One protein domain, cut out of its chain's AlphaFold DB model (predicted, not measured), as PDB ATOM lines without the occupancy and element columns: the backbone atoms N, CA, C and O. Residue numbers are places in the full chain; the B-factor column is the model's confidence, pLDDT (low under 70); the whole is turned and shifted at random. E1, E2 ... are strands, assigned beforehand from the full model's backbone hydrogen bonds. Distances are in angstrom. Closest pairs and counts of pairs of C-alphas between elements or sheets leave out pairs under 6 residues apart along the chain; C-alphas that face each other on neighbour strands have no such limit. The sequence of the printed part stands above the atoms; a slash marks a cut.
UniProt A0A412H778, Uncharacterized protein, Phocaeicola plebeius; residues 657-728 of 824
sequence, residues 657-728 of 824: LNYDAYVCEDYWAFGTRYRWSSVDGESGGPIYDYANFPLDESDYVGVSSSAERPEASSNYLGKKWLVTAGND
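AT A GLANCE: This is residues 657 to 728 of the 824 residues of an uncharacterized protein of Phocaeicola plebeius (UniProt A0A412H778). A long, twisted sheet of four strands forms a rod, with the long hairpin of E1 and E2 along its length, the shorter strand E4 beside E1, and the short strand E3 beside E4 at the sheet's edge. The hairpin's turn reaches one end of the rod, and two long links, residues 688 to 699 and 705 to 719, loop between the strands. The printed part has 72 residues with no named helix and four strands in the order E1, E2, E3, E4; the sheet's order is E2, E1, E4, E3, mixed, and the class is all strand. It is only just compact, close to loose, with a radius of gyration of the C-alphas of 13.2 A and spans of 45 by 20 by 19 A.

IN THESE COORDINATES: E1 is residues 657 to 666, 29.6 A long, beginning at C-alpha 657 (-115.032, 23.707, -2.067). E2, residues 674 to 687, spans 30.7 A and bends by 68 degrees at residue 681. E3 is residues 700 to 704, 10.2 A. E4, residues 720 to 727, is 22.4 A long and ends at C-alpha 727 (-114.087, 21.933, 3.790).

HOW THE PARTS SIT: E1 and E2 form an antiparallel hairpin at 162 degrees, with N 663 and O 677 2.8 A apart. E1 and E4 are antiparallel at 157 degrees, with N 660 and O 723 2.8 A apart. E4 and E3 are parallel at 25 degrees, with N 724 and O 704 2.8 A apart. E2 and E3 are the edge strands and stand apart.

THE WHOLE: The C-alphas farthest apart, of Phe 670 and Asp 689, are 45.6 A from each other. The printed part has no cut. The links E2 to E3 and E3 to E4 are long. The pLDDT is under 70 at residue 669, residues 704 to 708 and residues 726 to 728.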
ATOM      1  N   LEU A 657    -115.968  24.499  -1.266       87.75
ATOM      2  CA  LEU A 657    -115.032  23.707  -2.067       87.75
ATOM      3  C   LEU A 657    -113.966  24.583  -2.714       87.75
ATOM      4  O   LEU A 657    -114.312  25.520  -3.417       87.75
ATOM      5  N   ASN A 658    -112.690  24.245  -2.549       87.56
ATOM      6  CA  ASN A 658    -111.627  24.703  -3.451       87.56
ATOM      7  C   ASN A 658    -111.271  23.589  -4.439       87.56
ATOM      8  O   ASN A 658    -111.469  22.414  -4.129       87.56
ATOM      9  N   TYR A 659    -110.710  23.932  -5.597       87.50
ATOM     10  CA  TYR A 659    -110.280  22.929  -6.568       87.50
ATOM     11  C   TYR A 659    -109.041  23.356  -7.350       87.50
ATOM     12  O   TYR A 659    -108.871  24.531  -7.674       87.50
ATOM     13  N   ASP A 660    -108.223  22.364  -7.688       88.50
ATOM     14  CA  ASP A 660    -107.013  22.492  -8.488       88.50
ATOM     15  C   ASP A 660    -106.870  21.292  -9.428       88.50
ATOM     16  O   ASP A 660    -106.798  20.141  -8.988       88.50
ATOM     17  N   ALA A 661    -106.794  21.545 -10.731       89.56
ATOM     18  CA  ALA A 661    -106.518  20.521 -11.730       89.56
ATOM     19  C   ALA A 661    -105.023  20.422 -12.057       89.56
ATOM     20  O   ALA A 661    -104.306  21.419 -12.170       89.56
ATOM     21  N   TYR A 662    -104.565  19.195 -12.292       90.31
ATOM     22  CA  TYR A 662    -103.201  18.881 -12.694       90.31
ATOM     23  C   TYR A 662    -103.177  17.969 -13.916       90.31
ATOM     24  O   TYR A 662    -104.047  17.123 -14.086       90.31
ATOM     25  N   VAL A 663    -102.135  18.078 -14.733       92.31
ATOM     26  CA  VAL A 663    -101.836  17.161 -15.839       92.31
ATOM     27  C   VAL A 663    -100.457  16.544 -15.630       92.31
ATOM     28  O   VAL A 663     -99.525  17.208 -15.170       92.31
ATOM     29  N   CYS A 664    -100.330  15.247 -15.910       91.25
ATOM     30  CA  CYS A 664     -99.040  14.569 -15.838       91.25
ATOM     31  C   CYS A 664     -98.263  14.775 -17.142       91.25
ATOM     32  O   CYS A 664     -98.740  14.427 -18.224       91.25
ATOM     33  N   GLU A 665     -97.048  15.298 -17.030       91.94
ATOM     34  CA  GLU A 665     -96.196  15.662 -18.161       91.94
ATOM     35  C   GLU A 665     -94.795  15.067 -18.006       91.94
ATOM     36  O   GLU A 665     -94.290  14.915 -16.887       91.94
ATOM     37  N   ASP A 666     -94.148  14.770 -19.134       89.56
ATOM     38  CA  ASP A 666     -92.703  14.535 -19.175       89.56
ATOM     39  C   ASP A 666     -91.981  15.887 -19.152       89.56
ATOM     40  O   ASP A 666     -92.308  16.784 -19.931       89.56
ATOM     41  N   TYR A 667     -91.026  16.056 -18.239       83.69
ATOM     42  CA  TYR A 667     -90.373  17.349 -18.005       83.69
ATOM     43  C   TYR A 667     -88.851  17.322 -18.156       83.69
ATOM     44  O   TYR A 667     -88.204  18.349 -17.926       83.69
ATOM     45  N   TRP A 668     -88.246  16.184 -18.514       81.88
ATOM     46  CA  TRP A 668     -86.789  16.065 -18.569       81.88
ATOM     47  C   TRP A 668     -86.265  15.878 -19.998       81.88
ATOM     48  O   TRP A 668     -86.626  14.953 -20.710       81.88
ATOM     49  N   ALA A 669     -85.349  16.754 -20.426       66.62
ATOM     50  CA  ALA A 669     -84.847  16.775 -21.805       66.62
ATOM     51  C   ALA A 669     -83.825  15.664 -22.134       66.62
ATOM     52  O   ALA A 669     -83.510  15.447 -23.302       66.62
ATOM     53  N   PHE A 670     -83.285  14.966 -21.126       71.69
ATOM     54  CA  PHE A 670     -82.203  13.981 -21.289       71.69
ATOM     55  C   PHE A 670     -82.511  12.639 -20.593       71.69
ATOM     56  O   PHE A 670     -81.629  12.015 -20.004       71.69
ATOM     57  N   GLY A 671     -83.782  12.219 -20.608       72.00
ATOM     58  CA  GLY A 671     -84.317  10.974 -20.026       72.00
ATOM     59  C   GLY A 671     -85.813  11.109 -19.688       72.00
ATOM     60  O   GLY A 671     -86.324  12.213 -19.725       72.00
ATOM     61  N   THR A 672     -86.513  10.032 -19.318       77.00
ATOM     62  CA  THR A 672     -87.950  10.088 -18.962       77.00
ATOM     63  C   THR A 672     -88.162  10.361 -17.473       77.00
ATOM     64  O   THR A 672     -87.875   9.489 -16.645       77.00
ATOM     65  N   ARG A 673     -88.688  11.541 -17.119       87.25
ATOM     66  CA  ARG A 673     -89.165  11.856 -15.759       87.25
ATOM     67  C   ARG A 673     -90.505  12.573 -15.825       87.25
ATOM     68  O   ARG A 673     -90.671  13.506 -16.598       87.25
ATOM     69  N   TYR A 674     -91.422  12.186 -14.948       90.56
ATOM     70  CA  TYR A 674     -92.796  12.678 -14.953       90.56
ATOM     71  C   TYR A 674     -93.057  13.609 -13.768       90.56
ATOM     72  O   TYR A 674     -92.497  13.412 -12.688       90.56
ATOM     73  N   ARG A 675     -93.905  14.619 -13.962       91.12
ATOM     74  CA  ARG A 675     -94.399  15.498 -12.890       91.12
ATOM     75  C   ARG A 675     -95.868  15.844 -13.099       91.12
ATOM     76  O   ARG A 675     -96.365  15.766 -14.217       91.12
ATOM     77  N   TRP A 676     -96.513  16.306 -12.034       91.12
ATOM     78  CA  TRP A 676     -97.816  16.964 -12.096       91.12
ATOM     79  C   TRP A 676     -97.627  18.474 -12.265       91.12
ATOM     80  O   TRP A 676     -97.055  19.119 -11.384       91.12
ATOM     81  N   SER A 677     -98.107  19.028 -13.375       90.50
ATOM     82  CA  SER A 677     -98.182  20.474 -13.635       90.50
ATOM     83  C   SER A 677     -99.621  20.954 -13.423       90.50
ATOM     84  O   SER A 677    -100.546  20.226 -13.774       90.50
ATOM     85  N   SER A 678     -99.836  22.134 -12.831       90.06
ATOM     86  CA  SER A 678    -101.178  22.736 -12.731       90.06
ATOM     87  C   SER A 678    -101.719  23.055 -14.121       90.06
ATOM     88  O   SER A 678    -100.951  23.466 -14.990       90.06
ATOM     89  N   VAL A 679    -103.022  22.887 -14.325       87.88
ATOM     90  CA  VAL A 679    -103.674  23.238 -15.590       87.88
ATOM     91  C   VAL A 679    -104.174  24.680 -15.515       87.88
ATOM     92  O   VAL A 679    -104.985  25.025 -14.654       87.88
ATOM     93  N   ASP A 680    -103.685  25.534 -16.414       84.00
ATOM     94  CA  ASP A 680    -104.073  26.946 -16.463       84.00
ATOM     95  C   ASP A 680    -105.590  27.098 -16.658       84.00
ATOM     96  O   ASP A 680    -106.170  26.563 -17.602       84.00
ATOM     97  N   GLY A 681    -106.236  27.859 -15.769       80.81
ATOM     98  CA  GLY A 681    -107.678  28.120 -15.821       80.81
ATOM     99  C   GLY A 681    -108.570  27.020 -15.229       80.81
ATOM    100  O   GLY A 681    -109.777  27.225 -15.150       80.81
ATOM    101  N   GLU A 682    -108.002  25.904 -14.763       85.25
ATOM    102  CA  GLU A 682    -108.723  24.806 -14.092       85.25
ATOM    103  C   GLU A 682    -108.380  24.726 -12.582       85.25
ATOM    104  O   GLU A 682    -108.457  23.671 -11.955       85.25
ATOM    105  N   SER A 683    -108.020  25.867 -11.990       83.62
ATOM    106  CA  SER A 683    -107.871  26.085 -10.543       83.62
ATOM    107  C   SER A 683    -108.763  27.248 -10.119       83.62
ATOM    108  O   SER A 683    -108.811  28.271 -10.812       83.62
ATOM    109  N   GLY A 684    -109.449  27.138  -8.981       82.88
ATOM    110  CA  GLY A 684    -110.399  28.163  -8.551       82.88
ATOM    111  C   GLY A 684    -110.588  28.298  -7.043       82.88
ATOM    112  O   GLY A 684    -110.269  27.410  -6.255       82.88
ATOM    113  N   GLY A 685    -111.112  29.467  -6.661       80.12
ATOM    114  CA  GLY A 685    -111.448  29.820  -5.281       80.12
ATOM    115  C   GLY A 685    -112.729  29.148  -4.759       80.12
ATOM    116  O   GLY A 685    -113.333  28.335  -5.463       80.12
ATOM    117  N   PRO A 686    -113.164  29.509  -3.538       87.38
ATOM    118  CA  PRO A 686    -114.191  28.778  -2.808       87.38
ATOM    119  C   PRO A 686    -115.549  28.826  -3.509       87.38
ATOM    120  O   PRO A 686    -116.080  29.898  -3.807       87.38
ATOM    121  N   ILE A 687    -116.135  27.648  -3.701       88.62
ATOM    122  CA  ILE A 687    -117.468  27.454  -4.266       88.62
ATOM    123  C   ILE A 687    -118.416  27.013  -3.159       88.62
ATOM    124  O   ILE A 687    -118.093  26.135  -2.361       88.62
ATOM    125  N   TYR A 688    -119.602  27.611  -3.136       90.38
ATOM    126  CA  TYR A 688    -120.629  27.342  -2.128       90.38
ATOM    127  C   TYR A 688    -121.874  26.679  -2.728       90.38
ATOM    128  O   TYR A 688    -122.636  26.070  -1.986       90.38
ATOM    129  N   ASP A 689    -122.058  26.764  -4.054       91.25
ATOM    130  CA  ASP A 689    -123.037  25.974  -4.807       91.25
ATOM    131  C   ASP A 689    -122.302  24.981  -5.700       91.25
ATOM    132  O   ASP A 689    -121.679  25.368  -6.694       91.25
ATOM    133  N   TYR A 690    -122.388  23.697  -5.376       89.19
ATOM    134  CA  TYR A 690    -121.767  22.658  -6.190       89.19
ATOM    135  C   TYR A 690    -122.422  22.528  -7.585       89.19
ATOM    136  O   TYR A 690    -121.810  22.009  -8.526       89.19
ATOM    137  N   ALA A 691    -123.628  23.078  -7.792       87.62
ATOM    138  CA  ALA A 691    -124.216  23.207  -9.128       87.62
ATOM    139  C   ALA A 691    -123.360  24.078 -10.063       87.62
ATOM    140  O   ALA A 691    -123.319  23.819 -11.263       87.62
ATOM    141  N   ASN A 692    -122.621  25.043  -9.506       86.62
ATOM    142  CA  ASN A 692    -121.721  25.923 -10.248       86.62
ATOM    143  C   ASN A 692    -120.295  25.361 -10.366       86.62
ATOM    144  O   ASN A 692    -119.408  26.084 -10.818       86.62
ATOM    145  N   PHE A 693    -120.050  24.110  -9.947       87.69
ATOM    146  CA  PHE A 693    -118.750  23.467 -10.143       87.69
ATOM    147  C   PHE A 693    -118.436  23.402 -11.648       87.69
ATOM    148  O   PHE A 693    -119.197  22.761 -12.378       87.69
ATOM    149  N   PRO A 694    -117.382  24.093 -12.127       83.62
ATOM    150  CA  PRO A 694    -117.215  24.370 -13.553       83.62
ATOM    151  C   PRO A 694    -116.534  23.240 -14.332       83.62
ATOM    152  O   PRO A 694    -116.476  23.313 -15.557       83.62
ATOM    153  N   LEU A 695    -116.000  22.228 -13.642       84.44
ATOM    154  CA  LEU A 695    -115.260  21.119 -14.240       84.44
ATOM    155  C   LEU A 695    -116.134  19.862 -14.320       84.44
ATOM    156  O   LEU A 695    -116.937  19.597 -13.421       84.44
ATOM    157  N   ASP A 696    -115.954  19.079 -15.382       84.06
ATOM    158  CA  ASP A 696    -116.540  17.743 -15.511       84.06
ATOM    159  C   ASP A 696    -115.580  16.718 -14.892       84.06
ATOM    160  O   ASP A 696    -114.480  16.495 -15.396       84.06
ATOM    161  N   GLU A 697    -115.971  16.101 -13.773       81.50
ATOM    162  CA  GLU A 697    -115.119  15.140 -13.061       81.50
ATOM    163  C   GLU A 697    -114.774  13.902 -13.909       81.50
ATOM    164  O   GLU A 697    -113.766  13.246 -13.641       81.50
ATOM    165  N   SER A 698    -115.546  13.605 -14.964       81.69
ATOM    166  CA  SER A 698    -115.272  12.479 -15.866       81.69
ATOM    167  C   SER A 698    -114.036  12.674 -16.757       81.69
ATOM    168  O   SER A 698    -113.470  11.687 -17.234       81.69
ATOM    169  N   ASP A 699    -113.555  13.912 -16.916       83.62
ATOM    170  CA  ASP A 699    -112.329  14.233 -17.661       83.62
ATOM    171  C   ASP A 699    -111.040  13.892 -16.886       83.62
ATOM    172  O   ASP A 699    -109.930  13.952 -17.432       83.62
ATOM    173  N   TYR A 700    -111.163  13.524 -15.608       85.75
ATOM    174  CA  TYR A 700    -110.045  13.280 -14.708       85.75
ATOM    175  C   TYR A 700    -109.937  11.795 -14.374       85.75
ATOM    176  O   TYR A 700    -110.907  11.118 -14.053       85.75
ATOM    177  N   VAL A 701    -108.714  11.265 -14.401       81.94
ATOM    178  CA  VAL A 701    -108.465   9.845 -14.085       81.94
ATOM    179  C   VAL A 701    -108.402   9.569 -12.585       81.94
ATOM    180  O   VAL A 701    -108.207   8.426 -12.173       81.94
ATOM    181  N   GLY A 702    -108.568  10.619 -11.787       77.81
ATOM    182  CA  GLY A 702    -108.812  10.566 -10.360       77.81
ATOM    183  C   GLY A 702    -109.185  11.941  -9.817       77.81
ATOM    184  O   GLY A 702    -108.676  12.967 -10.280       77.81
ATOM    185  N   VAL A 703    -110.076  11.924  -8.830       72.94
ATOM    186  CA  VAL A 703    -110.452  13.069  -8.002       72.94
ATOM    187  C   VAL A 703    -109.993  12.750  -6.583       72.94
ATOM    188  O   VAL A 703    -110.328  11.688  -6.058       72.94
ATOM    189  N   SER A 704    -109.196  13.624  -5.972       69.25
ATOM    190  CA  SER A 704    -108.752  13.462  -4.584       69.25
ATOM    191  C   SER A 704    -109.307  14.572  -3.704       69.25
ATOM    192  O   SER A 704    -109.207  15.746  -4.057       69.25
ATOM    193  N   SER A 705    -109.856  14.202  -2.542       64.75
ATOM    194  CA  SER A 705    -110.257  15.147  -1.493       64.75
ATOM    195  C   SER A 705    -109.081  15.621  -0.622       64.75
ATOM    196  O   SER A 705    -109.211  16.573   0.148       64.75
ATOM    197  N   SER A 706    -107.923  14.962  -0.738       54.97
ATOM    198  CA  SER A 706    -106.661  15.325  -0.092       54.97
ATOM    199  C   SER A 706    -105.660  15.818  -1.144       54.97
ATOM    200  O   SER A 706    -105.730  15.452  -2.315       54.97
ATOM    201  N   ALA A 707    -104.672  16.626  -0.752       59.62
ATOM    202  CA  ALA A 707    -103.617  17.090  -1.669       59.62
ATOM    203  C   ALA A 707    -102.734  15.951  -2.245       59.62
ATOM    204  O   ALA A 707    -101.801  16.207  -3.018       59.62
ATOM    205  N   GLU A 708    -103.001  14.702  -1.852       66.12
ATOM    206  CA  GLU A 708    -102.292  13.515  -2.297       66.12
ATOM    207  C   GLU A 708    -102.677  13.157  -3.734       66.12
ATOM    208  O   GLU A 708    -103.844  13.039  -4.111       66.12
ATOM    209  N   ARG A 709    -101.639  12.993  -4.548       78.38
ATOM    210  CA  ARG A 709    -101.697  12.564  -5.942       78.38
ATOM    211  C   ARG A 709    -100.822  11.323  -6.060       78.38
ATOM    212  O   ARG A 709     -99.802  11.255  -5.367       78.38
ATOM    213  N   PRO A 710    -101.156  10.361  -6.934       83.62
ATOM    214  CA  PRO A 710    -100.248   9.257  -7.199       83.62
ATOM    215  C   PRO A 710     -98.916   9.797  -7.726       83.62
ATOM    216  O   PRO A 710     -98.862  10.859  -8.354       83.62
ATOM    217  N   GLU A 711     -97.829   9.065  -7.488       87.75
ATOM    218  CA  GLU A 711     -96.528   9.438  -8.035       87.75
ATOM    219  C   GLU A 711     -96.614   9.530  -9.567       87.75
ATOM    220  O   GLU A 711     -97.126   8.629 -10.244       87.75
ATOM    221  N   ALA A 712     -96.147  10.655 -10.116       88.06
ATOM    222  CA  ALA A 712     -96.191  10.893 -11.549       88.06
ATOM    223  C   ALA A 712     -95.371   9.816 -12.276       88.06
ATOM    224  O   ALA A 712     -94.209   9.566 -11.959       88.06
ATOM    225  N   SER A 713     -95.981   9.169 -13.267       90.12
ATOM    226  CA  SER A 713     -95.356   8.083 -14.023       90.12
ATOM    227  C   SER A 713     -95.903   8.009 -15.447       90.12
ATOM    228  O   SER A 713     -96.910   8.641 -15.776       90.12
ATOM    229  N   SER A 714     -95.279   7.178 -16.284       88.06
ATOM    230  CA  SER A 714     -95.703   6.919 -17.666       88.06
ATOM    231  C   SER A 714     -97.158   6.463 -17.777       88.06
ATOM    232  O   SER A 714     -97.824   6.763 -18.761       88.06
ATOM    233  N   ASN A 715     -97.672   5.771 -16.756       88.56
ATOM    234  CA  ASN A 715     -99.058   5.297 -16.707       88.56
ATOM    235  C   ASN A 715    -100.074   6.445 -16.626       88.56
ATOM    236  O   ASN A 715    -101.253   6.250 -16.949       88.56
ATOM    237  N   TYR A 716     -99.615   7.621 -16.189       88.62
ATOM    238  CA  TYR A 716    -100.415   8.825 -16.031       88.62
ATOM    239  C   TYR A 716    -100.136   9.901 -17.080       88.62
ATOM    240  O   TYR A 716    -100.868  10.877 -17.103       88.62
ATOM    241  N   LEU A 717     -99.146   9.733 -17.964       89.69
ATOM    242  CA  LEU A 717     -98.768  10.750 -18.951       89.69
ATOM    243  C   LEU A 717     -99.973  11.236 -19.780       89.69
ATOM    244  O   LEU A 717    -100.707  10.430 -20.352       89.69
ATOM    245  N   GLY A 718    -100.169  12.556 -19.833       86.12
ATOM    246  CA  GLY A 718    -101.277  13.216 -20.532       86.12
ATOM    247  C   GLY A 718    -102.641  13.093 -19.844       86.12
ATOM    248  O   GLY A 718    -103.607  13.690 -20.308       86.12
ATOM    249  N   LYS A 719    -102.740  12.342 -18.741       89.81
ATOM    250  CA  LYS A 719    -103.968  12.226 -17.952       89.81
ATOM    251  C   LYS A 719    -104.075  13.386 -16.966       89.81
ATOM    252  O   LYS A 719    -103.064  13.847 -16.425       89.81
ATOM    253  N   LYS A 720    -105.310  13.824 -16.715       90.25
ATOM    254  CA  LYS A 720    -105.621  14.874 -15.747       90.25
ATOM    255  C   LYS A 720    -106.001  14.292 -14.387       90.25
ATOM    256  O   LYS A 720    -106.642  13.246 -14.315       90.25
ATOM    257  N   TRP A 721    -105.629  14.985 -13.320       88.38
ATOM    258  CA  TRP A 721    -105.996  14.685 -11.941       88.38
ATOM    259  C   TRP A 721    -106.611  15.919 -11.293       88.38
ATOM    260  O   TRP A 721    -106.033  17.001 -11.377       88.38
ATOM    261  N   LEU A 722    -107.758  15.761 -10.646       87.25
ATOM    262  CA  LEU A 722    -108.441  16.844  -9.952       87.25
ATOM    263  C   LEU A 722    -108.200  16.710  -8.450       87.25
ATOM    264  O   LEU A 722    -108.402  15.649  -7.862       87.25
ATOM    265  N   VAL A 723    -107.764  17.787  -7.816       84.94
ATOM    266  CA  VAL A 723    -107.718  17.897  -6.361       84.94
ATOM    267  C   VAL A 723    -108.851  18.817  -5.943       84.94
ATOM    268  O   VAL A 723    -108.895  19.979  -6.325       84.94
ATOM    269  N   THR A 724    -109.774  18.291  -5.156       79.62
ATOM    270  CA  THR A 724    -110.865  19.035  -4.531       79.62
ATOM    271  C   THR A 724    -110.564  19.164  -3.046       79.62
ATOM    272  O   THR A 724    -110.406  18.158  -2.376       79.62
ATOM    273  N   ALA A 725    -110.512  20.368  -2.492       73.50
ATOM    274  CA  ALA A 725    -110.416  20.576  -1.049       73.50
ATOM    275  C   ALA A 725    -111.761  21.103  -0.537       73.50
ATOM    276  O   ALA A 725    -111.957  22.309  -0.355       73.50
ATOM    277  N   GLY A 726    -112.711  20.180  -0.373       66.81
ATOM    278  CA  GLY A 726    -113.987  20.439   0.286       66.81
ATOM    279  C   GLY A 726    -113.767  20.571   1.786       66.81
ATOM    280  O   GLY A 726    -113.264  19.650   2.421       66.81
ATOM    281  N   ASN A 727    -114.112  21.723   2.352       69.00
ATOM    282  CA  ASN A 727    -114.087  21.933   3.790       69.00
ATOM    283  C   ASN A 727    -115.529  21.926   4.289       69.00
ATOM    284  O   ASN A 727    -116.194  22.965   4.339       69.00
ATOM    285  N   ASP A 728    -115.995  20.739   4.664       63.56
ATOM    286  CA  ASP A 728    -117.246  20.514   5.387       63.56
ATOM    287  C   ASP A 728    -117.084  20.988   6.837       63.56
ATOM    288  O   ASP A 728    -116.954  20.218   7.788       63.56
TER     289      ASP A 728